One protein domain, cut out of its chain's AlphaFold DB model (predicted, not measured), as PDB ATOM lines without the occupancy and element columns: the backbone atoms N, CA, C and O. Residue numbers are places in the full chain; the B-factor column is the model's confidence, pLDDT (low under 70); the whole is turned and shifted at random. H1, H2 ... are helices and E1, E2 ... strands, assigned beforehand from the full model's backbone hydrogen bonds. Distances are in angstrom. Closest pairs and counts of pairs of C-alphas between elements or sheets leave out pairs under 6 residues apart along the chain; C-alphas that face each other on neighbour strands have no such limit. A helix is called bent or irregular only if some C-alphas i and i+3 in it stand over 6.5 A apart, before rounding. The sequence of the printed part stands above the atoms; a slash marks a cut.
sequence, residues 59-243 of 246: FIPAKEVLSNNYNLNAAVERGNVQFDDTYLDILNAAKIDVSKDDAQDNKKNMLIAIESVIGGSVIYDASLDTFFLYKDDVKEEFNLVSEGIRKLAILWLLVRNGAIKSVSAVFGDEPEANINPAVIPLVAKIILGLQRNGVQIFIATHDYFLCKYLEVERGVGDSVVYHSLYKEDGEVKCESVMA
ATOM      1  N   PHE A  59     147.325 185.727 169.673       89.38
ATOM      2  CA  PHE A  59     148.749 186.027 169.701       89.38
ATOM      3  C   PHE A  59     149.494 185.004 168.840       89.38
ATOM      4  O   PHE A  59     149.273 183.813 169.005       89.38
ATOM      5  N   ILE A  60     150.343 185.455 167.915       88.38
ATOM      6  CA  ILE A  60     151.191 184.625 167.054       88.38
ATOM      7  C   ILE A  60     152.653 184.886 167.450       88.38
ATOM      8  O   ILE A  60     153.175 185.953 167.130       88.38
ATOM      9  N   PRO A  61     153.316 183.944 168.136       87.31
ATOM     10  CA  PRO A  61     154.677 184.103 168.624       87.31
ATOM     11  C   PRO A  61     155.716 184.012 167.502       87.31
ATOM     12  O   PRO A  61     155.504 183.371 166.469       87.31
ATOM     13  N   ALA A  62     156.902 184.563 167.773       84.88
ATOM     14  CA  ALA A  62     158.039 184.542 166.855       84.88
ATOM     15  C   ALA A  62     158.559 183.134 166.530       84.88
ATOM     16  O   ALA A  62     159.200 182.942 165.499       84.88
ATOM     17  N   LYS A  63     158.308 182.131 167.379       82.88
ATOM     18  CA  LYS A  63     158.691 180.737 167.122       82.88
ATOM     19  C   LYS A  63     157.490 179.909 166.702       82.88
ATOM     20  O   LYS A  63     156.401 180.038 167.247       82.88
ATOM     21  N   GLU A  64     157.719 179.005 165.765       77.88
ATOM     22  CA  GLU A  64     156.706 178.055 165.314       77.88
ATOM     23  C   GLU A  64     156.560 176.867 166.289       77.88
ATOM     24  O   GLU A  64     157.540 176.459 166.921       77.88
ATOM     25  N   VAL A  65     155.347 176.304 166.415       71.50
ATOM     26  CA  VAL A  65     155.048 175.213 167.371       71.50
ATOM     27  C   VAL A  65     154.491 173.913 166.814       71.50
ATOM     28  O   VAL A  65     154.541 172.904 167.524       71.50
ATOM     29  N   LEU A  66     153.985 173.868 165.584       67.88
ATOM     30  CA  LEU A  66     153.340 172.671 165.045       67.88
ATOM     31  C   LEU A  66     154.310 171.495 164.920       67.88
ATOM     32  O   LEU A  66     153.869 170.356 165.064       67.88
ATOM     33  N   SER A  67     155.618 171.726 164.736       64.56
ATOM     34  CA  SER A  67     156.584 170.610 164.693       64.56
ATOM     35  C   SER A  67     156.752 169.871 166.025       64.56
ATOM     36  O   SER A  67     157.282 168.767 166.062       64.56
ATOM     37  N   ASN A  68     156.328 170.463 167.144       65.44
ATOM     38  CA  ASN A  68     156.490 169.874 168.478       65.44
ATOM     39  C   ASN A  68     155.149 169.599 169.186       65.44
ATOM     40  O   ASN A  68     155.136 169.395 170.402       65.44
ATOM     41  N   ASN A  69     154.032 169.557 168.444       63.38
ATOM     42  CA  ASN A  69     152.672 169.407 168.991       63.38
ATOM     43  C   ASN A  69     152.544 168.221 169.973       63.38
ATOM     44  O   ASN A  69     151.964 168.373 171.046       63.38
ATOM     45  N   TYR A  70     153.183 167.081 169.676       58.38
ATOM     46  CA  TYR A  70     153.043 165.825 170.431       58.38
ATOM     47  C   TYR A  70     153.418 165.908 171.928       58.38
ATOM     48  O   TYR A  70     152.971 165.083 172.717       58.38
ATOM     49  N   ASN A  71     154.213 166.898 172.359       64.00
ATOM     50  CA  ASN A  71     154.596 167.069 173.771       64.00
ATOM     51  C   ASN A  71     154.404 168.498 174.297       64.00
ATOM     52  O   ASN A  71     154.906 168.818 175.380       64.00
ATOM     53  N   LEU A  72     153.705 169.369 173.562       68.88
ATOM     54  CA  LEU A  72     153.644 170.780 173.936       68.88
ATOM     55  C   LEU A  72     152.883 170.996 175.250       68.88
ATOM     56  O   LEU A  72     153.397 171.691 176.122       68.88
ATOM     57  N   ASN A  73     151.745 170.320 175.449       67.06
ATOM     58  CA  ASN A  73     150.982 170.379 176.706       67.06
ATOM     59  C   ASN A  73     151.863 170.042 177.921       67.06
ATOM     60  O   ASN A  73     151.968 170.823 178.862       67.06
ATOM     61  N   ALA A  74     152.593 168.925 177.855       67.31
ATOM     62  CA  ALA A  74     153.493 168.506 178.928       67.31
ATOM     63  C   ALA A  74     154.692 169.459 179.116       67.31
ATOM     64  O   ALA A  74     155.219 169.581 180.224       67.31
ATOM     65  N   ALA A  75     155.156 170.125 178.053       65.00
ATOM     66  CA  ALA A  75     156.236 171.107 178.123       65.00
ATOM     67  C   ALA A  75     155.787 172.424 178.784       65.00
ATOM     68  O   ALA A  75     156.534 172.961 179.609       65.00
ATOM     69  N   VAL A  76     154.579 172.900 178.467       66.31
ATOM     70  CA  VAL A  76     153.959 174.089 179.077       66.31
ATOM     71  C   VAL A  76     153.663 173.830 180.557       66.31
ATOM     72  O   VAL A  76     154.095 174.602 181.413       66.31
ATOM     73  N   GLU A  77     153.059 172.683 180.896       66.38
ATOM     74  CA  GLU A  77     152.770 172.285 182.285       66.38
ATOM     75  C   GLU A  77     154.029 172.188 183.161       66.38
ATOM     76  O   GLU A  77     154.009 172.524 184.345       66.38
ATOM     77  N   ARG A  78     155.158 171.757 182.582       64.25
ATOM     78  CA  ARG A  78     156.454 171.685 183.279       64.25
ATOM     79  C   ARG A  78     157.159 173.037 183.409       64.25
ATOM     80  O   ARG A  78     158.265 173.084 183.947       64.25
ATOM     81  N   GLY A  79     156.549 174.127 182.942       56.00
ATOM     82  CA  GLY A  79     157.120 175.468 183.006       56.00
ATOM     83  C   GLY A  79     158.380 175.614 182.158       56.00
ATOM     84  O   GLY A  79     159.286 176.366 182.532       56.00
ATOM     85  N   ASN A  80     158.475 174.877 181.045       53.47
ATOM     86  CA  ASN A  80     159.593 175.027 180.126       53.47
ATOM     87  C   ASN A  80     159.541 176.441 179.531       53.47
ATOM     88  O   ASN A  80     158.601 176.797 178.832       53.47
ATOM     89  N   VAL A  81     160.548 177.257 179.846       53.66
ATOM     90  CA  VAL A  81     160.512 178.733 179.764       53.66
ATOM     91  C   VAL A  81     160.299 179.280 178.338       53.66
ATOM     92  O   VAL A  81     160.142 180.481 178.164       53.66
ATOM     93  N   GLN A  82     160.298 178.422 177.313       56.94
ATOM     94  CA  GLN A  82     160.145 178.817 175.911       56.94
ATOM     95  C   GLN A  82     158.718 178.699 175.356       56.94
ATOM     96  O   GLN A  82     158.473 179.264 174.295       56.94
ATOM     97  N   PHE A  83     157.803 177.999 176.036       65.38
ATOM     98  CA  PHE A  83     156.423 177.814 175.578       65.38
ATOM     99  C   PHE A  83     155.446 178.211 176.689       65.38
ATOM    100  O   PHE A  83     155.554 177.720 177.813       65.38
ATOM    101  N   ASP A  84     154.522 179.114 176.379       72.69
ATOM    102  CA  ASP A  84     153.431 179.551 177.256       72.69
ATOM    103  C   ASP A  84     152.051 179.236 176.648       72.69
ATOM    104  O   ASP A  84     151.949 178.587 175.605       72.69
ATOM    105  N   ASP A  85     150.991 179.669 177.329       77.62
ATOM    106  CA  ASP A  85     149.606 179.334 176.985       77.62
ATOM    107  C   ASP A  85     149.191 179.844 175.592       77.62
ATOM    108  O   ASP A  85     148.370 179.207 174.931       77.62
ATOM    109  N   THR A  86     149.837 180.896 175.068       82.25
ATOM    110  CA  THR A  86     149.524 181.445 173.734       82.25
ATOM    111  C   THR A  86     149.760 180.432 172.615       82.25
ATOM    112  O   THR A  86     149.041 180.398 171.616       82.25
ATOM    113  N   TYR A  87     150.737 179.542 172.792       82.19
ATOM    114  CA  TYR A  87     151.014 178.488 171.827       82.19
ATOM    115  C   TYR A  87     149.927 177.410 171.831       82.19
ATOM    116  O   TYR A  87     149.608 176.859 170.775       82.19
ATOM    117  N   LEU A  88     149.345 177.112 172.998       82.62
ATOM    118  CA  LEU A  88     148.223 176.182 173.107       82.62
ATOM    119  C   LEU A  88     146.977 176.760 172.433       82.62
ATOM    120  O   LEU A  88     146.296 176.036 171.707       82.62
ATOM    121  N   ASP A  89     146.726 178.058 172.597       84.25
ATOM    122  CA  ASP A  89     145.592 178.747 171.976       84.25
ATOM    123  C   ASP A  89     145.636 178.659 170.446       84.25
ATOM    124  O   ASP A  89     144.645 178.283 169.814       84.25
ATOM    125  N   ILE A  90     146.800 178.913 169.841       86.94
ATOM    126  CA  ILE A  90     146.988 178.794 168.386       86.94
ATOM    127  C   ILE A  90     146.778 177.364 167.917       86.94
ATOM    128  O   ILE A  90     146.099 177.148 166.915       86.94
ATOM    129  N   LEU A  91     147.371 176.385 168.606       84.75
ATOM    130  CA  LEU A  91     147.219 174.982 168.232       84.75
ATOM    131  C   LEU A  91     145.757 174.563 168.288       84.75
ATOM    132  O   LEU A  91     145.263 173.956 167.343       84.75
ATOM    133  N   ASN A  92     145.056 174.915 169.361       85.44
ATOM    134  CA  ASN A  92     143.643 174.605 169.509       85.44
ATOM    135  C   ASN A  92     142.832 175.264 168.392       85.44
ATOM    136  O   ASN A  92     142.071 174.572 167.720       85.44
ATOM    137  N   ALA A  93     143.063 176.547 168.105       85.12
ATOM    138  CA  ALA A  93     142.425 177.251 166.994       85.12
ATOM    139  C   ALA A  93     142.731 176.615 165.621       85.12
ATOM    140  O   ALA A  93     141.860 176.540 164.752       85.12
ATOM    141  N   ALA A  94     143.949 176.107 165.426       86.00
ATOM    142  CA  ALA A  94     144.395 175.446 164.202       86.00
ATOM    143  C   ALA A  94     143.811 174.028 164.022       86.00
ATOM    144  O   ALA A  94     143.654 173.578 162.885       86.00
ATOM    145  N   LYS A  95     143.456 173.335 165.115       84.81
ATOM    146  CA  LYS A  95     142.855 171.984 165.102       84.81
ATOM    147  C   LYS A  95     141.348 171.975 164.800       84.81
ATOM    148  O   LYS A  95     140.814 170.920 164.462       84.81
ATOM    149  N   ILE A  96     140.652 173.107 164.930       79.31
ATOM    150  CA  ILE A  96     139.199 173.189 164.701       79.31
ATOM    151  C   ILE A  96     138.897 173.106 163.199       79.31
ATOM    152  O   ILE A  96     139.097 174.074 162.477       79.31
ATOM    153  N   ASP A  97     138.344 171.993 162.718       68.69
ATOM    154  CA  ASP A  97     137.845 171.912 161.338       68.69
ATOM    155  C   ASP A  97     136.430 172.505 161.257       68.69
ATOM    156  O   ASP A  97     135.430 171.831 161.508       68.69
ATOM    157  N   VAL A  98     136.338 173.803 160.954       62.97
ATOM    158  CA  VAL A  98     135.045 174.445 160.677       62.97
ATOM    159  C   VAL A  98     134.621 174.088 159.250       62.97
ATOM    160  O   VAL A  98     135.347 174.353 158.287       62.97
ATOM    161  N   SER A  99     133.441 173.475 159.103       51.97
ATOM    162  CA  SER A  99     132.864 173.136 157.800       51.97
ATOM    163  C   SER A  99     132.655 174.380 156.919       51.97
ATOM    164  O   SER A  99     132.523 175.505 157.391       51.97
ATOM    165  N   LYS A 100     132.654 174.153 155.600       51.28
ATOM    166  CA  LYS A 100     132.868 175.109 154.492       51.28
ATOM    167  C   LYS A 100     131.898 176.302 154.331       51.28
ATOM    168  O   LYS A 100     132.008 176.990 153.318       51.28
ATOM    169  N   ASP A 101     130.989 176.590 155.256       46.25
ATOM    170  CA  ASP A 101     129.744 177.287 154.884       46.25
ATOM    171  C   ASP A 101     129.680 178.818 155.001       46.25
ATOM    172  O   ASP A 101     128.657 179.379 154.639       46.25
ATOM    173  N   ASP A 102     130.765 179.530 155.325       50.56
ATOM    174  CA  ASP A 102     130.759 181.012 155.309       50.56
ATOM    175  C   ASP A 102     131.983 181.609 154.592       50.56
ATOM    176  O   ASP A 102     132.727 182.444 155.120       50.56
ATOM    177  N   ALA A 103     132.264 181.160 153.367       51.97
ATOM    178  CA  ALA A 103     133.328 181.759 152.565       51.97
ATOM    179  C   ALA A 103     132.864 183.091 151.950       51.97
ATOM    180  O   ALA A 103     132.418 183.133 150.806       51.97
ATOM    181  N   GLN A 104     133.010 184.193 152.690       63.44
ATOM    182  CA  GLN A 104     133.034 185.517 152.063       63.44
ATOM    183  C   GLN A 104     134.187 185.589 151.049       63.44
ATOM    184  O   GLN A 104     135.284 185.088 151.320       63.44
ATOM    185  N   ASP A 105     133.967 186.235 149.900       65.75
ATOM    186  CA  ASP A 105     134.936 186.317 148.792       65.75
ATOM    187  C   ASP A 105     136.337 186.766 149.243       65.75
ATOM    188  O   ASP A 105     137.356 186.258 148.770       65.75
ATOM    189  N   ASN A 106     136.410 187.653 150.237       67.31
ATOM    190  CA  ASN A 106     137.682 188.129 150.767       67.31
ATOM    191  C   ASN A 106     138.475 187.052 151.523       67.31
ATOM    192  O   ASN A 106     139.687 186.956 151.333       67.31
ATOM    193  N   LYS A 107     137.816 186.197 152.322       77.44
ATOM    194  CA  LYS A 107     138.463 185.061 153.008       77.44
ATOM    195  C   LYS A 107     139.097 184.118 151.988       77.44
ATOM    196  O   LYS A 107     140.221 183.664 152.171       77.44
ATOM    197  N   LYS A 108     138.402 183.872 150.876       82.19
ATOM    198  CA  LYS A 108     138.898 183.028 149.784       82.19
ATOM    199  C   LYS A 108     140.144 183.619 149.121       82.19
ATOM    200  O   LYS A 108     141.123 182.903 148.944       82.19
ATOM    201  N   ASN A 109     140.135 184.916 148.809       81.38
ATOM    202  CA  ASN A 109     141.292 185.595 148.216       81.38
ATOM    203  C   ASN A 109     142.526 185.531 149.125       81.38
ATOM    204  O   ASN A 109     143.641 185.334 148.646       81.38
ATOM    205  N   MET A 110     142.327 185.651 150.438       80.50
ATOM    206  CA  MET A 110     143.400 185.518 151.420       80.50
ATOM    207  C   MET A 110     143.973 184.105 151.492       80.50
ATOM    208  O   MET A 110     145.192 183.949 151.487       80.50
ATOM    209  N   LEU A 111     143.114 183.083 151.524       87.56
ATOM    210  CA  LEU A 111     143.562 181.691 151.510       87.56
ATOM    211  C   LEU A 111     144.381 181.408 150.250       87.56
ATOM    212  O   LEU A 111     145.495 180.917 150.373       87.56
ATOM    213  N   ILE A 112     143.913 181.837 149.072       87.56
ATOM    214  CA  ILE A 112     144.650 181.703 147.803       87.56
ATOM    215  C   ILE A 112     146.020 182.397 147.869       87.56
ATOM    216  O   ILE A 112     147.024 181.844 147.415       87.56
ATOM    217  N   ALA A 113     146.086 183.604 148.440       84.38
ATOM    218  CA  ALA A 113     147.342 184.337 148.581       84.38
ATOM    219  C   ALA A 113     148.345 183.581 149.466       84.38
ATOM    220  O   ALA A 113     149.508 183.444 149.087       84.38
ATOM    221  N   ILE A 114     147.901 183.043 150.605       88.44
ATOM    222  CA  ILE A 114     148.764 182.264 151.500       88.44
ATOM    223  C   ILE A 114     149.162 180.927 150.846       88.44
ATOM    224  O   ILE A 114     150.342 180.579 150.864       88.44
ATOM    225  N   GLU A 115     148.225 180.224 150.197       91.00
ATOM    226  CA  GLU A 115     148.464 178.969 149.456       91.00
ATOM    227  C   GLU A 115     149.538 179.133 148.382       91.00
ATOM    228  O   GLU A 115     150.391 178.261 148.226       91.00
ATOM    229  N   SER A 116     149.556 180.276 147.686       88.00
ATOM    230  CA  SER A 116     150.573 180.570 146.670       88.00
ATOM    231  C   SER A 116     152.001 180.628 147.227       88.00
ATOM    232  O   SER A 116     152.955 180.388 146.487       88.00
ATOM    233  N   VAL A 117     152.158 180.894 148.531       85.69
ATOM    234  CA  VAL A 117     153.455 180.905 149.220       85.69
ATOM    235  C   VAL A 117     153.821 179.539 149.755       85.69
ATOM    236  O   VAL A 117     154.929 179.060 149.529       85.69
ATOM    237  N   ILE A 118     152.899 178.927 150.500       89.25
ATOM    238  CA  ILE A 118     153.156 177.628 151.126       89.25
ATOM    239  C   ILE A 118     153.199 176.506 150.080       89.25
ATOM    240  O   ILE A 118     153.727 175.430 150.341       89.25
ATOM    241  N   GLY A 119     152.709 176.779 148.868       87.81
ATOM    242  CA  GLY A 119     152.742 175.878 147.726       87.81
ATOM    243  C   GLY A 119     151.692 174.777 147.795       87.81
ATOM    244  O   GLY A 119     151.856 173.769 147.123       87.81
ATOM    245  N   GLY A 120     150.653 174.932 148.611       90.50
ATOM    246  CA  GLY A 120     149.670 173.889 148.878       90.50
ATOM    247  C   GLY A 120     148.642 174.322 149.916       90.50
ATOM    248  O   GLY A 120     148.533 175.503 150.226       90.50
ATOM    249  N   SER A 121     147.906 173.361 150.465       90.19
ATOM    250  CA  SER A 121     146.941 173.580 151.554       90.19
ATOM    251  C   SER A 121     147.351 172.808 152.803       90.19
ATOM    252  O   SER A 121     148.218 171.938 152.745       90.19
ATOM    253  N   VAL A 122     146.739 173.113 153.944       90.81
ATOM    254  CA  VAL A 122     147.072 172.451 155.210       90.81
ATOM    255  C   VAL A 122     145.969 171.486 155.623       90.81
ATOM    256  O   VAL A 122     144.776 171.788 155.529       90.81
ATOM    257  N   ILE A 123     146.373 170.313 156.103       88.50
ATOM    258  CA  ILE A 123     145.480 169.276 156.611       88.50
ATOM    259  C   ILE A 123     145.912 168.927 158.031       88.50
ATOM    260  O   ILE A 123     147.077 168.622 158.271       88.50
ATOM    261  N   TYR A 124     144.966 168.940 158.961       87.38
ATOM    262  CA  TYR A 124     145.150 168.358 160.283       87.38
ATOM    263  C   TYR A 124     144.613 166.922 160.276       87.38
ATOM    264  O   TYR A 124     143.461 166.692 159.904       87.38
ATOM    265  N   ASP A 125     145.445 165.953 160.651       86.94
ATOM    266  CA  ASP A 125     145.042 164.560 160.828       86.94
ATOM    267  C   ASP A 125     144.770 164.295 162.311       86.94
ATOM    268  O   ASP A 125     145.693 164.148 163.114       86.94
ATOM    269  N   ALA A 126     143.489 164.222 162.676       84.31
ATOM    270  CA  ALA A 126     143.069 163.996 164.055       84.31
ATOM    271  C   ALA A 126     143.466 162.612 164.600       84.31
ATOM    272  O   ALA A 126     143.537 162.443 165.815       84.31
ATOM    273  N   SER A 127     143.726 161.620 163.736       84.94
ATOM    274  CA  SER A 127     144.150 160.284 164.175       84.94
ATOM    275  C   SER A 127     145.627 160.242 164.566       84.94
ATOM    276  O   SER A 127     146.008 159.471 165.444       84.94
ATOM    277  N   LEU A 128     146.440 161.096 163.939       82.88
ATOM    278  CA  LEU A 128     147.876 161.224 164.190       82.88
ATOM    279  C   LEU A 128     148.230 162.446 165.054       82.88
ATOM    280  O   LEU A 128     149.404 162.644 165.354       82.88
ATOM    281  N   ASP A 129     147.247 163.282 165.409       81.94
ATOM    282  CA  ASP A 129     147.430 164.593 166.062       81.94
ATOM    283  C   ASP A 129     148.555 165.415 165.402       81.94
ATOM    284  O   ASP A 129     149.435 165.983 166.052       81.94
ATOM    285  N   THR A 130     148.571 165.423 164.066       83.69
ATOM    286  CA  THR A 130     149.678 165.975 163.271       83.69
ATOM    287  C   THR A 130     149.163 166.783 162.087       83.69
ATOM    288  O   THR A 130     148.142 166.460 161.477       83.69
ATOM    289  N   PHE A 131     149.892 167.848 161.756       87.81
ATOM    290  CA  PHE A 131     149.626 168.706 160.606       87.81
ATOM    291  C   PHE A 131     150.479 168.298 159.404       87.81
ATOM    292  O   PHE A 131     151.664 167.980 159.532       87.81
ATOM    293  N   PHE A 132     149.867 168.359 158.226       90.56
ATOM    294  CA  PHE A 132     150.473 168.027 156.944       90.56
ATOM    295  C   PHE A 132     150.290 169.169 155.955       90.56
ATOM    296  O   PHE A 132     149.206 169.750 155.849       90.56
ATOM    297  N   LEU A 133     151.348 169.472 155.206       92.56
ATOM    298  CA  LEU A 133     151.274 170.319 154.027       92.56
ATOM    299  C   LEU A 133     150.900 169.413 152.855       92.56
ATOM    300  O   LEU A 133     151.609 168.455 152.551       92.56
ATOM    301  N   TYR A 134     149.755 169.679 152.234       91.50
ATOM    302  CA  TYR A 134     149.279 168.952 151.066       91.50
ATOM    303  C   TYR A 134     149.629 169.725 149.802       91.50
ATOM    304  O   TYR A 134     149.059 170.789 149.535       91.50
ATOM    305  N   LYS A 135     150.564 169.177 149.030       89.12
ATOM    306  CA  LYS A 135     151.102 169.770 147.806       89.12
ATOM    307  C   LYS A 135     151.349 168.676 146.774       89.12
ATOM    308  O   LYS A 135     151.942 167.658 147.107       89.12
ATOM    309  N   ASP A 136     150.910 168.899 145.534       87.38
ATOM    310  CA  ASP A 136     151.150 167.990 144.400       87.38
ATOM    311  C   ASP A 136     150.778 166.518 144.700       87.38
ATOM    312  O   ASP A 136     151.517 165.593 144.373       87.38
ATOM    313  N   ASP A 137     149.640 166.308 145.376       86.25
ATOM    314  CA  ASP A 137     149.142 165.006 145.861       86.25
ATOM    315  C   ASP A 137     150.037 164.274 146.880       86.25
ATOM    316  O   ASP A 137     149.828 163.098 147.196       86.25
ATOM    317  N   VAL A 138     150.997 164.984 147.470       90.44
ATOM    318  CA  VAL A 138     151.872 164.498 148.538       90.44
ATOM    319  C   VAL A 138     151.515 165.185 149.854       90.44
ATOM    320  O   VAL A 138     151.303 166.397 149.920       90.44
ATOM    321  N   LYS A 139     151.453 164.386 150.925       91.69
ATOM    322  CA  LYS A 139     151.380 164.873 152.306       91.69
ATOM    323  C   LYS A 139     152.790 164.946 152.876       91.69
ATOM    324  O   LYS A 139     153.430 163.911 153.052       91.69
ATOM    325  N   GLU A 140     153.245 166.147 153.188       91.69
ATOM    326  CA  GLU A 140     154.508 166.379 153.881       91.69
ATOM    327  C   GLU A 140     154.234 166.721 155.348       91.69
ATOM    328  O   GLU A 140     153.461 167.631 155.650       91.69
ATOM    329  N   GLU A 141     154.838 165.975 156.274       89.06
ATOM    330  CA  GLU A 141     154.759 166.300 157.700       89.06
ATOM    331  C   GLU A 141     155.397 167.660 157.969       89.06
ATOM    332  O   GLU A 141     156.482 167.958 157.473       89.06
ATOM    333  N   PHE A 142     154.779 168.464 158.834       88.50
ATOM    334  CA  PHE A 142     155.299 169.789 159.184       88.50
ATOM    335  C   PHE A 142     156.742 169.751 159.717       88.50
ATOM    336  O   PHE A 142     157.501 170.687 159.485       88.50
ATOM    337  N   ASN A 143     157.160 168.648 160.341       84.75
ATOM    338  CA  ASN A 143     158.541 168.425 160.782       84.75
ATOM    339  C   ASN A 143     159.583 168.515 159.657       84.75
ATOM    340  O   ASN A 143     160.743 168.825 159.924       84.75
ATOM    341  N   LEU A 144     159.180 168.240 158.417       87.75
ATOM    342  CA  LEU A 144     160.027 168.298 157.225       87.75
ATOM    343  C   LEU A 144     159.951 169.668 156.529       87.75
ATOM    344  O   LEU A 144     160.848 170.036 155.773       87.75
ATOM    345  N   VAL A 145     158.924 170.458 156.849       89.38
ATOM    346  CA  VAL A 145     158.675 171.777 156.268       89.38
ATOM    347  C   VAL A 145     159.504 172.852 156.982       89.38
ATOM    348  O   VAL A 145     159.619 172.893 158.213       89.38
ATOM    349  N   SER A 146     160.066 173.785 156.207       89.12
ATOM    350  CA  SER A 146     160.796 174.934 156.763       89.12
ATOM    351  C   SER A 146     159.924 175.777 157.704       89.12
ATOM    352  O   SER A 146     158.724 175.937 157.484       89.12
ATOM    353  N   GLU A 147     160.532 176.344 158.746       87.25
ATOM    354  CA  GLU A 147     159.813 177.085 159.790       87.25
ATOM    355  C   GLU A 147     158.992 178.261 159.240       87.25
ATOM    356  O   GLU A 147     157.825 178.416 159.595       87.25
ATOM    357  N   GLY A 148     159.556 179.044 158.315       87.88
ATOM    358  CA  GLY A 148     158.838 180.159 157.694       87.88
ATOM    359  C   GLY A 148     157.576 179.726 156.940       87.88
ATOM    360  O   GLY A 148     156.542 180.383 157.038       87.88
ATOM    361  N   ILE A 149     157.620 178.586 156.241       89.31
ATOM    362  CA  ILE A 149     156.437 178.030 155.564       89.31
ATOM    363  C   ILE A 149     155.422 177.519 156.587       89.31
ATOM    364  O   ILE A 149     154.231 177.779 156.433       89.31
ATOM    365  N   ARG A 150     155.870 176.865 157.666       89.44
ATOM    366  CA  ARG A 150     154.982 176.421 158.749       89.44
ATOM    367  C   ARG A 150     154.246 177.579 159.425       89.44
ATOM    368  O   ARG A 150     153.045 177.461 159.642       89.44
ATOM    369  N   LYS A 151     154.905 178.714 159.685       89.06
ATOM    370  CA  LYS A 151     154.247 179.921 160.229       89.06
ATOM    371  C   LYS A 151     153.106 180.409 159.338       89.06
ATOM    372  O   LYS A 151     152.011 180.696 159.814       89.06
ATOM    373  N   LEU A 152     153.339 180.466 158.029       89.69
ATOM    374  CA  LEU A 152     152.306 180.865 157.073       89.69
ATOM    375  C   LEU A 152     151.203 179.810 156.952       89.69
ATOM    376  O   LEU A 152     150.038 180.149 156.767       89.69
ATOM    377  N   ALA A 153     151.548 178.539 157.122       90.38
ATOM    378  CA  ALA A 153     150.596 177.445 157.159       90.38
ATOM    379  C   ALA A 153     149.705 177.488 158.425       90.38
ATOM    380  O   ALA A 153     148.501 177.246 158.320       90.38
ATOM    381  N   ILE A 154     150.240 177.889 159.590       88.56
ATOM    382  CA  ILE A 154     149.436 178.231 160.782       88.56
ATOM    383  C   ILE A 154     148.458 179.344 160.428       88.56
ATOM    384  O   ILE A 154     147.261 179.210 160.668       88.56
ATOM    385  N   LEU A 155     148.949 180.439 159.844       89.06
ATOM    386  CA  LEU A 155     148.102 181.573 159.492       89.06
ATOM    387  C   LEU A 155     146.971 181.158 158.543       89.06
ATOM    388  O   LEU A 155     145.826 181.561 158.737       89.06
ATOM    389  N   TRP A 156     147.269 180.297 157.566       89.94
ATOM    390  CA  TRP A 156     146.265 179.712 156.680       89.94
ATOM    391  C   TRP A 156     145.188 178.950 157.459       89.94
ATOM    392  O   TRP A 156     144.002 179.165 157.210       89.94
ATOM    393  N   LEU A 157     145.571 178.107 158.426       88.75
ATOM    394  CA  LEU A 157     144.623 177.384 159.280       88.75
ATOM    395  C   LEU A 157     143.786 178.339 160.132       88.75
ATOM    396  O   LEU A 157     142.568 178.207 160.162       88.75
ATOM    397  N   LEU A 158     144.401 179.335 160.768       87.69
ATOM    398  CA  LEU A 158     143.691 180.304 161.606       87.69
ATOM    399  C   LEU A 158     142.652 181.107 160.806       87.69
ATOM    400  O   LEU A 158     141.541 181.341 161.285       87.69
ATOM    401  N   VAL A 159     142.983 181.489 159.570       86.31
ATOM    402  CA  VAL A 159     142.038 182.141 158.651       86.31
ATOM    403  C   VAL A 159     140.960 181.155 158.197       86.31
ATOM    404  O   VAL A 159     139.769 181.470 158.254       86.31
ATOM    405  N   ARG A 160     141.338 179.941 157.773       86.31
ATOM    406  CA  ARG A 160     140.402 178.906 157.302       86.31
ATOM    407  C   ARG A 160     139.381 178.548 158.377       86.31
ATOM    408  O   ARG A 160     138.185 178.542 158.084       86.31
ATOM    409  N   ASN A 161     139.840 178.328 159.599       84.88
ATOM    410  CA  ASN A 161     139.034 177.896 160.737       84.88
ATOM    411  C   ASN A 161     138.224 179.052 161.347       84.88
ATOM    412  O   ASN A 161     137.466 178.848 162.287       84.88
ATOM    413  N   GLY A 162     138.361 180.278 160.823       80.44
ATOM    414  CA  GLY A 162     137.618 181.442 161.309       80.44
ATOM    415  C   GLY A 162     138.069 181.942 162.683       80.44
ATOM    416  O   GLY A 162     137.358 182.737 163.295       80.44
ATOM    417  N   ALA A 163     139.241 181.504 163.151       82.44
ATOM    418  CA  ALA A 163     139.866 182.028 164.359       82.44
ATOM    419  C   ALA A 163     140.227 183.515 164.169       82.44
ATOM    420  O   ALA A 163     140.019 184.339 165.059       82.44
ATOM    421  N   ILE A 164     140.680 183.877 162.964       81.44
ATOM    422  CA  ILE A 164     140.872 185.269 162.548       81.44
ATOM    423  C   ILE A 164     139.665 185.715 161.708       81.44
ATOM    424  O   ILE A 164     139.492 185.263 160.574       81.44
ATOM    425  N   LYS A 165     138.829 186.604 162.258       75.06
ATOM    426  CA  LYS A 165     137.628 187.180 161.619       75.06
ATOM    427  C   LYS A 165     137.537 188.695 161.856       75.06
ATOM    428  O   LYS A 165     138.336 189.249 162.599       75.06
ATOM    429  N   SER A 166     136.556 189.372 161.255       66.88
ATOM    430  CA  SER A 166     136.420 190.846 161.211       66.88
ATOM    431  C   SER A 166     136.245 191.577 162.554       66.88
ATOM    432  O   SER A 166     136.039 192.783 162.567       66.88
ATOM    433  N   VAL A 167     136.262 190.853 163.671       72.75
ATOM    434  CA  VAL A 167     136.195 191.378 165.047       72.75
ATOM    435  C   VAL A 167     137.367 190.873 165.894       72.75
ATOM    436  O   VAL A 167     137.362 191.000 167.114       72.75
ATOM    437  N   SER A 168     138.365 190.253 165.261       81.62
ATOM    438  CA  SER A 168     139.540 189.728 165.941       81.62
ATOM    439  C   SER A 168     140.636 190.789 166.049       81.62
ATOM    440  O   SER A 168     140.848 191.582 165.127       81.62
ATOM    441  N   ALA A 169     141.381 190.741 167.150       88.50
ATOM    442  CA  ALA A 169     142.670 191.397 167.298       88.50
ATOM    443  C   ALA A 169     143.783 190.349 167.145       88.50
ATOM    444  O   ALA A 169     143.812 189.356 167.870       88.50
ATOM    445  N   VAL A 170     144.691 190.558 166.194       91.62
ATOM    446  CA  VAL A 170     145.855 189.698 165.964       91.62
ATOM    447  C   VAL A 170     147.106 190.420 166.439       91.62
ATOM    448  O   VAL A 170     147.405 191.523 165.990       91.62
ATOM    449  N   PHE A 171     147.856 189.779 167.321       92.81
ATOM    450  CA  PHE A 171     149.140 190.243 167.827       92.81
ATOM    451  C   PHE A 171     150.225 189.341 167.244       92.81
ATOM    452  O   PHE A 171     150.301 188.173 167.603       92.81
ATOM    453  N   GLY A 172     151.021 189.841 166.306       92.19
ATOM    454  CA  GLY A 172     152.132 189.109 165.703       92.19
ATOM    455  C   GLY A 172     153.465 189.535 166.305       92.19
ATOM    456  O   GLY A 172     153.797 190.718 166.276       92.19
ATOM    457  N   ASP A 173     154.234 188.581 166.809       91.62
ATOM    458  CA  ASP A 173     155.614 188.779 167.245       91.62
ATOM    459  C   ASP A 173     156.563 188.220 166.178       91.62
ATOM    460  O   ASP A 173     156.480 187.044 165.831       91.62
ATOM    461  N   GLU A 174     157.401 189.082 165.604       91.62
ATOM    462  CA  GLU A 174     158.323 188.796 164.495       91.62
ATOM    463  C   GLU A 174     157.718 187.873 163.409       91.62
ATOM    464  O   GLU A 174     158.237 186.774 163.140       91.62
ATOM    465  N   PRO A 175     156.594 188.272 162.775       90.50
ATOM    466  CA  PRO A 175     155.914 187.444 161.777       90.50
ATOM    467  C   PRO A 175     156.803 187.099 160.573       90.50
ATOM    468  O   PRO A 175     156.569 186.093 159.909       90.50
ATOM    469  N   GLU A 176     157.830 187.900 160.300       90.81
ATOM    470  CA  GLU A 176     158.833 187.712 159.254       90.81
ATOM    471  C   GLU A 176     160.007 186.803 159.646       90.81
ATOM    472  O   GLU A 176     160.748 186.352 158.768       90.81
ATOM    473  N   ALA A 177     160.205 186.510 160.936       90.25
ATOM    474  CA  ALA A 177     161.362 185.735 161.372       90.25
ATOM    475  C   ALA A 177     161.372 184.343 160.720       90.25
ATOM    476  O   ALA A 177     160.343 183.666 160.639       90.25
ATOM    477  N   ASN A 178     162.548 183.894 160.275       87.88
ATOM    478  CA  ASN A 178     162.757 182.611 159.589       87.88
ATOM    479  C   ASN A 178     161.983 182.448 158.258       87.88
ATOM    480  O   ASN A 178     161.904 181.335 157.728       87.88
ATOM    481  N   ILE A 179     161.442 183.535 157.687       89.38
ATOM    482  CA  ILE A 179     160.829 183.564 156.351       89.38
ATOM    483  C   ILE A 179     161.872 183.959 155.297       89.38
ATOM    484  O   ILE A 179     162.767 184.768 155.531       89.38
ATOM    485  N   ASN A 180     161.761 183.382 154.097       89.19
ATOM    486  CA  ASN A 180     162.589 183.786 152.963       89.19
ATOM    487  C   ASN A 180     162.294 185.258 152.588       89.19
ATOM    488  O   ASN A 180     161.130 185.579 152.345       89.19
ATOM    489  N   PRO A 181     163.305 186.136 152.439       89.12
ATOM    490  CA  PRO A 181     163.098 187.537 152.068       89.12
ATOM    491  C   PRO A 181     162.225 187.767 150.825       89.12
ATOM    492  O   PRO A 181     161.492 188.749 150.760       89.12
ATOM    493  N   ALA A 182     162.242 186.841 149.858       89.38
ATOM    494  CA  ALA A 182     161.402 186.904 148.659       89.38
ATOM    495  C   ALA A 182     159.889 186.831 148.956       89.38
ATOM    496  O   ALA A 182     159.075 187.213 148.119       89.38
ATOM    497  N   VAL A 183     159.515 186.342 150.139       89.12
ATOM    498  CA  VAL A 183     158.131 186.147 150.589       89.12
ATOM    499  C   VAL A 183     157.626 187.322 151.438       89.12
ATOM    500  O   VAL A 183     156.416 187.531 151.514       89.12
ATOM    501  N   ILE A 184     158.514 188.145 152.010       91.88
ATOM    502  CA  ILE A 184     158.148 189.302 152.855       91.88
ATOM    503  C   ILE A 184     157.121 190.248 152.189       91.88
ATOM    504  O   ILE A 184     156.167 190.630 152.871       91.88
ATOM    505  N   PRO A 185     157.208 190.589 150.882       91.38
ATOM    506  CA  PRO A 185     156.190 191.433 150.243       91.38
ATOM    507  C   PRO A 185     154.780 190.837 150.334       91.38
ATOM    508  O   PRO A 185     153.788 191.549 150.475       91.38
ATOM    509  N   LEU A 186     154.677 189.510 150.262       87.88
ATOM    510  CA  LEU A 186     153.406 188.809 150.351       87.88
ATOM    511  C   LEU A 186     152.914 188.720 151.799       87.88
ATOM    512  O   LEU A 186     151.718 188.867 152.029       87.88
ATOM    513  N   VAL A 187     153.815 188.598 152.780       90.44
ATOM    514  CA  VAL A 187     153.467 188.745 154.206       90.44
ATOM    515  C   VAL A 187     152.828 190.114 154.461       90.44
ATOM    516  O   VAL A 187     151.743 190.178 155.039       90.44
ATOM    517  N   ALA A 188     153.420 191.196 153.941       93.38
ATOM    518  CA  ALA A 188     152.844 192.540 154.035       93.38
ATOM    519  C   ALA A 188     151.444 192.624 153.395       93.38
ATOM    520  O   ALA A 188     150.515 193.160 154.002       93.38
ATOM    521  N   LYS A 189     151.249 192.026 152.209       90.75
ATOM    522  CA  LYS A 189     149.927 191.939 151.556       90.75
ATOM    523  C   LYS A 189     148.905 191.171 152.387       90.75
ATOM    524  O   LYS A 189     147.744 191.572 152.422       90.75
ATOM    525  N   ILE A 190     149.309 190.079 153.036       88.75
ATOM    526  CA  ILE A 190     148.427 189.288 153.900       88.75
ATOM    527  C   ILE A 190     148.008 190.116 155.119       88.75
ATOM    528  O   ILE A 190     146.818 190.172 155.417       88.75
ATOM    529  N   ILE A 191     148.946 190.808 155.772       91.81
ATOM    530  CA  ILE A 191     148.670 191.700 156.910       91.81
ATOM    531  C   ILE A 191     147.666 192.791 156.509       91.81
ATOM    532  O   ILE A 191     146.625 192.944 157.143       91.81
ATOM    533  N   LEU A 192     147.918 193.510 155.414       92.50
ATOM    534  CA  LEU A 192     146.994 194.542 154.930       92.50
ATOM    535  C   LEU A 192     145.645 193.943 154.506       92.50
ATOM    536  O   LEU A 192     144.592 194.518 154.766       92.50
ATOM    537  N   GLY A 193     145.654 192.753 153.900       88.75
ATOM    538  CA  GLY A 193     144.448 192.002 153.561       88.75
ATOM    539  C   GLY A 193     143.597 191.666 154.786       88.75
ATOM    540  O   GLY A 193     142.382 191.841 154.743       88.75
ATOM    541  N   LEU A 194     144.215 191.245 155.892       87.50
ATOM    542  CA  LEU A 194     143.528 191.008 157.164       87.50
ATOM    543  C   LEU A 194     142.907 192.310 157.690       87.50
ATOM    544  O   LEU A 194     141.723 192.326 158.028       87.50
ATOM    545  N   GLN A 195     143.654 193.419 157.666       91.00
ATOM    546  CA  GLN A 195     143.155 194.726 158.104       91.00
ATOM    547  C   GLN A 195     141.945 195.186 157.284       91.00
ATOM    548  O   GLN A 195     140.951 195.654 157.835       91.00
ATOM    549  N   ARG A 196     141.978 195.016 155.960       88.19
ATOM    550  CA  ARG A 196     140.845 195.335 155.068       88.19
ATOM    551  C   ARG A 196     139.603 194.490 155.359       88.19
ATOM    552  O   ARG A 196     138.497 194.908 155.035       88.19
ATOM    553  N   ASN A 197     139.775 193.332 155.991       83.88
ATOM    554  CA  ASN A 197     138.689 192.469 156.448       83.88
ATOM    555  C   ASN A 197     138.213 192.779 157.874       83.88
ATOM    556  O   ASN A 197     137.485 191.980 158.452       83.88
ATOM    557  N   GLY A 198     138.598 193.925 158.440       85.50
ATOM    558  CA  GLY A 198     138.165 194.363 159.768       85.50
ATOM    559  C   GLY A 198     138.978 193.777 160.921       85.50
ATOM    560  O   GLY A 198     138.636 194.006 162.073       85.50
ATOM    561  N   VAL A 199     140.054 193.040 160.640       89.25
ATOM    562  CA  VAL A 199     140.945 192.517 161.684       89.25
ATOM    563  C   VAL A 199     141.839 193.649 162.187       89.25
ATOM    564  O   VAL A 199     142.517 194.302 161.395       89.25
ATOM    565  N   GLN A 200     141.892 193.871 163.499       91.31
ATOM    566  CA  GLN A 200     142.885 194.774 164.080       91.31
ATOM    567  C   GLN A 200     144.205 194.024 164.248       91.31
ATOM    568  O   GLN A 200     144.212 192.910 164.763       91.31
ATOM    569  N   ILE A 201     145.320 194.610 163.812       93.56
ATOM    570  CA  ILE A 201     146.612 193.915 163.803       93.56
ATOM    571  C   ILE A 201     147.659 194.759 164.515       93.56
ATOM    572  O   ILE A 201     147.836 195.935 164.203       93.56
ATOM    573  N   PHE A 202     148.376 194.127 165.433       94.81
ATOM    574  CA  PHE A 202     149.539 194.667 166.117       94.81
ATOM    575  C   PHE A 202     150.736 193.794 165.778       94.81
ATOM    576  O   PHE A 202     150.654 192.575 165.897       94.81
ATOM    577  N   ILE A 203     151.836 194.402 165.340       95.31
ATOM    578  CA  ILE A 203     153.044 193.671 164.958       95.31
ATOM    579  C   ILE A 203     154.226 194.223 165.737       95.31
ATOM    580  O   ILE A 203     154.519 195.416 165.655       95.31
ATOM    581  N   ALA A 204     154.911 193.346 166.462       94.75
ATOM    582  CA  ALA A 204     156.253 193.592 166.957       94.75
ATOM    583  C   ALA A 204     157.244 193.067 165.914       94.75
ATOM    584  O   ALA A 204     157.201 191.901 165.534       94.75
ATOM    585  N   THR A 205     158.105 193.942 165.403       93.88
ATOM    586  CA  THR A 205     159.090 193.593 164.377       93.88
ATOM    587  C   THR A 205     160.324 194.471 164.526       93.88
ATOM    588  O   THR A 205     160.238 195.632 164.933       93.88
ATOM    589  N   HIS A 206     161.478 193.905 164.187       91.25
ATOM    590  CA  HIS A 206     162.733 194.632 164.020       91.25
ATOM    591  C   HIS A 206     163.161 194.704 162.540       91.25
ATOM    592  O   HIS A 206     164.230 195.234 162.227       91.25
ATOM    593  N   ASP A 207     162.342 194.183 161.621       92.38
ATOM    594  CA  ASP A 207     162.648 194.073 160.201       92.38
ATOM    595  C   ASP A 207     162.200 195.322 159.428       92.38
ATOM    596  O   ASP A 207     161.018 195.637 159.249       92.38
ATOM    597  N   TYR A 208     163.194 196.049 158.926       90.88
ATOM    598  CA  TYR A 208     162.970 197.247 158.127       90.88
ATOM    599  C   TYR A 208     162.302 196.958 156.771       90.88
ATOM    600  O   TYR A 208     161.540 197.795 156.277       90.88
ATOM    601  N   PHE A 209     162.557 195.800 156.154       92.94
ATOM    602  CA  PHE A 209     161.937 195.424 154.885       92.94
ATOM    603  C   PHE A 209     160.442 195.192 155.049       92.94
ATOM    604  O   PHE A 209     159.681 195.706 154.233       92.94
ATOM    605  N   LEU A 210     160.003 194.493 156.098       94.69
ATOM    606  CA  LEU A 210     158.579 194.313 156.382       94.69
ATOM    607  C   LEU A 210     157.888 195.670 156.541       94.69
ATOM    608  O   LEU A 210     156.889 195.930 155.868       94.69
ATOM    609  N   CYS A 211     158.461 196.566 157.352       93.62
ATOM    610  CA  CYS A 211     157.949 197.926 157.520       93.62
ATOM    611  C   CYS A 211     157.831 198.671 156.183       93.62
ATOM    612  O   CYS A 211     156.808 199.311 155.927       93.62
ATOM    613  N   LYS A 212     158.838 198.560 155.307       93.06
ATOM    614  CA  LYS A 212     158.828 199.207 153.989       93.06
ATOM    615  C   LYS A 212     157.843 198.588 153.009       93.06
ATOM    616  O   LYS A 212     157.189 199.326 152.279       93.06
ATOM    617  N   TYR A 213     157.690 197.270 152.994       94.75
ATOM    618  CA  TYR A 213     156.678 196.632 152.158       94.75
ATOM    619  C   TYR A 213     155.266 196.972 152.626       94.75
ATOM    620  O   TYR A 213     154.413 197.209 151.779       94.75
ATOM    621  N   LEU A 214     155.020 197.086 153.936       94.69
ATOM    622  CA  LEU A 214     153.746 197.597 154.448       94.69
ATOM    623  C   LEU A 214     153.463 199.017 153.953       94.69
ATOM    624  O   LEU A 214     152.326 199.313 153.616       94.69
ATOM    625  N   GLU A 215     154.480 199.876 153.863       92.38
ATOM    626  CA  GLU A 215     154.331 201.241 153.345       92.38
ATOM    627  C   GLU A 215     153.998 201.256 151.844       92.38
ATOM    628  O   GLU A 215     153.102 201.990 151.424       92.38
ATOM    629  N   VAL A 216     154.686 200.424 151.053       92.44
ATOM    630  CA  VAL A 216     154.547 200.343 149.586       92.44
ATOM    631  C   VAL A 216     153.258 199.643 149.147       92.44
ATOM    632  O   VAL A 216     152.630 200.068 148.184       92.44
ATOM    633  N   GLU A 217     152.860 198.567 149.827       91.69
ATOM    634  CA  GLU A 217     151.692 197.743 149.465       91.69
ATOM    635  C   GLU A 217     150.363 198.322 149.967       91.69
ATOM    636  O   GLU A 217     149.274 197.814 149.660       91.69
ATOM    637  N   ARG A 218     150.443 199.385 150.767       92.56
ATOM    638  CA  ARG A 218     149.285 200.061 151.324       92.56
ATOM    639  C   ARG A 218     148.459 200.736 150.235       92.56
ATOM    640  O   ARG A 218     148.979 201.446 149.380       92.56
ATOM    641  N   GLY A 219     147.148 200.551 150.308       89.88
ATOM    642  CA  GLY A 219     146.178 201.189 149.430       89.88
ATOM    643  C   GLY A 219     145.438 202.346 150.097       89.88
ATOM    644  O   GLY A 219     145.573 202.622 151.291       89.88
ATOM    645  N   VAL A 220     144.586 203.000 149.309       83.94
ATOM    646  CA  VAL A 220     143.626 203.984 149.821       83.94
ATOM    647  C   VAL A 220     142.674 203.287 150.799       83.94
ATOM    648  O   VAL A 220     141.967 202.358 150.417       83.94
ATOM    649  N   GLY A 221     142.653 203.750 152.051       85.94
ATOM    650  CA  GLY A 221     141.788 203.224 153.116       85.94
ATOM    651  C   GLY A 221     142.491 202.332 154.142       85.94
ATOM    652  O   GLY A 221     141.907 202.053 155.184       85.94
ATOM    653  N   ASP A 222     143.740 201.938 153.899       92.69
ATOM    654  CA  ASP A 222     144.538 201.235 154.902       92.69
ATOM    655  C   ASP A 222     145.131 202.214 155.927       92.69
ATOM    656  O   ASP A 222     145.650 203.282 155.581       92.69
ATOM    657  N   SER A 223     145.103 201.821 157.197       92.06
ATOM    658  CA  SER A 223     145.581 202.616 158.325       92.06
ATOM    659  C   SER A 223     146.741 201.904 159.005       92.06
ATOM    660  O   SER A 223     146.550 200.915 159.706       92.06
ATOM    661  N   VAL A 224     147.945 202.448 158.829       94.25
ATOM    662  CA  VAL A 224     149.178 201.906 159.410       94.25
ATOM    663  C   VAL A 224     149.827 202.969 160.288       94.25
ATOM    664  O   VAL A 224     150.009 204.115 159.865       94.25
ATOM    665  N   VAL A 225     150.174 202.574 161.511       95.00
ATOM    666  CA  VAL A 225     150.891 203.398 162.487       95.00
ATOM    667  C   VAL A 225     152.167 202.668 162.860       95.00
ATOM    668  O   VAL A 225     152.129 201.487 163.195       95.00
ATOM    669  N   TYR A 226     153.293 203.370 162.798       94.50
ATOM    670  CA  TYR A 226     154.577 202.843 163.233       94.50
ATOM    671  C   TYR A 226     154.897 203.385 164.617       94.50
ATOM    672  O   TYR A 226     154.883 204.596 164.828       94.50
ATOM    673  N   HIS A 227     155.208 202.480 165.542       94.38
ATOM    674  CA  HIS A 227     155.657 202.807 166.888       94.38
ATOM    675  C   HIS A 227     157.131 202.428 167.017       94.38
ATOM    676  O   HIS A 227     157.487 201.258 166.885       94.38
ATOM    677  N   SER A 228     157.996 203.410 167.257       92.56
ATOM    678  CA  SER A 228     159.414 203.191 167.525       92.56
ATOM    679  C   SER A 228     159.658 203.265 169.024       92.56
ATOM    680  O   SER A 228     159.440 204.309 169.638       92.56
ATOM    681  N   LEU A 229     160.106 202.154 169.610       91.56
ATOM    682  CA  LEU A 229     160.523 202.100 171.006       91.56
ATOM    683  C   LEU A 229     162.044 202.227 171.090       91.56
ATOM    684  O   LEU A 229     162.774 201.473 170.447       91.56
ATOM    685  N   TYR A 230     162.529 203.150 171.913       91.25
ATOM    686  CA  TYR A 230     163.958 203.374 172.129       91.25
ATOM    687  C   TYR A 230     164.250 203.698 173.591       91.25
ATOM    688  O   TYR A 230     163.359 204.054 174.358       91.25
ATOM    689  N   LYS A 231     165.512 203.534 173.999       90.56
ATOM    690  CA  LYS A 231     165.964 203.872 175.352       90.56
ATOM    691  C   LYS A 231     166.628 205.240 175.352       90.56
ATOM    692  O   LYS A 231     167.570 205.453 174.594       90.56
ATOM    693  N   GLU A 232     166.183 206.120 176.236       92.44
ATOM    694  CA  GLU A 232     166.778 207.436 176.474       92.44
ATOM    695  C   GLU A 232     166.750 207.717 177.981       92.44
ATOM    696  O   GLU A 232     165.739 207.474 178.633       92.44
ATOM    697  N   ASP A 233     167.879 208.152 178.549       89.19
ATOM    698  CA  ASP A 233     168.037 208.448 179.987       89.19
ATOM    699  C   ASP A 233     167.627 207.312 180.950       89.19
ATOM    700  O   ASP A 233     167.228 207.542 182.087       89.19
ATOM    701  N   GLY A 234     167.751 206.053 180.509       82.12
ATOM    702  CA  GLY A 234     167.367 204.879 181.305       82.12
ATOM    703  C   GLY A 234     165.870 204.547 181.267       82.12
ATOM    704  O   GLY A 234     165.460 203.544 181.851       82.12
ATOM    705  N   GLU A 235     165.075 205.318 180.529       81.38
ATOM    706  CA  GLU A 235     163.648 205.096 180.306       81.38
ATOM    707  C   GLU A 235     163.392 204.564 178.889       81.38
ATOM    708  O   GLU A 235     164.146 204.836 177.952       81.38
ATOM    709  N   VAL A 236     162.326 203.774 178.719       86.44
ATOM    710  CA  VAL A 236     161.841 203.379 177.388       86.44
ATOM    711  C   VAL A 236     160.861 204.444 176.916       86.44
ATOM    712  O   VAL A 236     159.821 204.649 177.540       86.44
ATOM    713  N   LYS A 237     161.183 205.106 175.808       90.19
ATOM    714  CA  LYS A 237     160.326 206.089 175.142       90.19
ATOM    715  C   LYS A 237     159.713 205.487 173.883       90.19
ATOM    716  O   LYS A 237     160.229 204.516 173.330       90.19
ATOM    717  N   CYS A 238     158.595 206.063 173.453       93.00
ATOM    718  CA  CYS A 238     157.879 205.665 172.249       93.00
ATOM    719  C   CYS A 238     157.609 206.893 171.381       93.00
ATOM    720  O   CYS A 238     157.052 207.882 171.856       93.00
ATOM    721  N   GLU A 239     157.972 206.811 170.106       94.25
ATOM    722  CA  GLU A 239     157.562 207.759 169.075       94.25
ATOM    723  C   GLU A 239     156.604 207.065 168.107       94.25
ATOM    724  O   GLU A 239     156.823 205.920 167.718       94.25
ATOM    725  N   SER A 240     155.517 207.743 167.740       94.88
ATOM    726  CA  SER A 240     154.485 207.185 166.866       94.88
ATOM    727  C   SER A 240     154.324 208.037 165.618       94.88
ATOM    728  O   SER A 240     154.100 209.243 165.714       94.88
ATOM    729  N   VAL A 241     154.391 207.403 164.452       92.75
ATOM    730  CA  VAL A 241     154.240 208.065 163.157       92.75
ATOM    731  C   VAL A 241     153.161 207.350 162.357       92.75
ATOM    732  O   VAL A 241     153.247 206.152 162.088       92.75
ATOM    733  N   MET A 242     152.131 208.098 161.960       88.06
ATOM    734  CA  MET A 242     151.159 207.621 160.980       88.06
ATOM    735  C   MET A 242     151.854 207.510 159.629       88.06
ATOM    736  O   MET A 242     152.496 208.462 159.183       88.06
ATOM    737  N   ALA A 243     151.696 206.381 158.950       82.69
ATOM    738  CA  ALA A 243     152.194 206.241 157.594       82.69
ATOM    739  C   ALA A 243     151.511 207.306 156.703       82.69
ATOM    740  O   ALA A 243     150.285 207.321 156.568       82.69
TER     741      ALA A 243
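Overview. This is residues 59 to 243 of the 246 residues of the protein "AAA domain-containing protein, putative AbiEii toxin, Type IV TA system" of Selenomonas ruminantium (UniProt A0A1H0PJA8). Three small sheets follow one another along the longest axis: the meander E1, E2, E3 at one end, the pair E4 and E5 farther along, and the long hairpin E6 and E7 at the other end, its residues 231 to 236 sticking out. Helices H4, H3 and H5 lie side by side in the middle, H4 over the meander, while H6 packs on H5 and the helical hairpin H1 and H2 lies to one side, H2 packing on H4. The printed part has 185 residues, with six named helices and seven named strands in the order H1 H2 H3 E1 E2 E3 H4 E4 H5 E5 H6 E6 E7; the class is mixed, helices and strands. E1, E2, E3 and E6, E7 are antiparallel, and E4, E5 parallel. The whole is compact, with a radius of gyration of the C-alphas of 17.1 A and spans of 54 by 43 by 30 A.

Arrangement. E1, residues 121 to 125, E2, 130 to 135, and E3, 138 to 141, form a meander, each strand the antiparallel neighbour of the one before; N 123 and O 132 are 2.9 A apart, and N 133 and O 140 2.8 A, within hydrogen-bond range. H4, residues 147 to 160, runs across the strands at a height over the sheet of 9.1 A. With H3, residues 105 to 118, and H1, residues 66 to 77, on the same face, the sheet and helices make two layers. H3 touches H4 at a shallow tilt of 18 degrees, opposite ways; their closest C-alphas, of Ile 118 and Ile 149, are 5.5 A apart. H2, residues 85 to 95, forms a helical hairpin with H1 and touches H4, closest at the C-alphas of Ala 94 and Leu 157, 5.3 A, with residues 154 to 158 of H4 alone. H5, residues 181 to 196, touches H3 at a shallow tilt of 14 degrees, closest at the C-alphas of Met 110 and Ile 190, 6.8 A. E4, residues 168 to 173, H5 and E5, residues 200 to 204, form a strand-helix-strand unit, two parallel neighbour strands with a helix between, its crossover right-handed; N 202 and O 170 are 2.8 A apart. Residues 59 to 60 pair, parallel, with residues 171 to 172 of E4. H6, residues 208 to 217, touches H5 at a steep tilt of 53 degrees; the closest C-alphas, of Ala 188 and Leu 214, are 5.2 A apart. E6, residues 225 to 232, and E7, residues 235 to 242, form a hairpin apart from E5, with N 228 and O 239 2.8 A apart. Every O i to N i+4 pair is within hydrogen-bond range in H2, H4 and H6, against 4 of 8 in H1, 9 of 10 in H3 and 10 of 12 in H5.

Along the chain. H1 begins at C-alpha 66, (153.340, 172.671, 165.045), and E7 ends at C-alpha 242, (151.159, 207.621, 160.980). H5 measures 23.8 A, E7 23.1 A, E6 21.5 A, H3 20.3 A and H4 19.7 A from first to last C-alpha. H1 and H5 are irregular: C-alphas 67 and 70 are 8.3 A apart, and C-alphas 182 and 185 7.1 A.

Size, cuts and confidence. The two C-alphas farthest apart, of Asp 137 and Asp 233, are 58.4 A apart. The printed part has no cut, and no link between named elements is long. The mean pLDDT of the printed part is 84.0; residues 66 to 83, 97 to 106 and 166 are under 70.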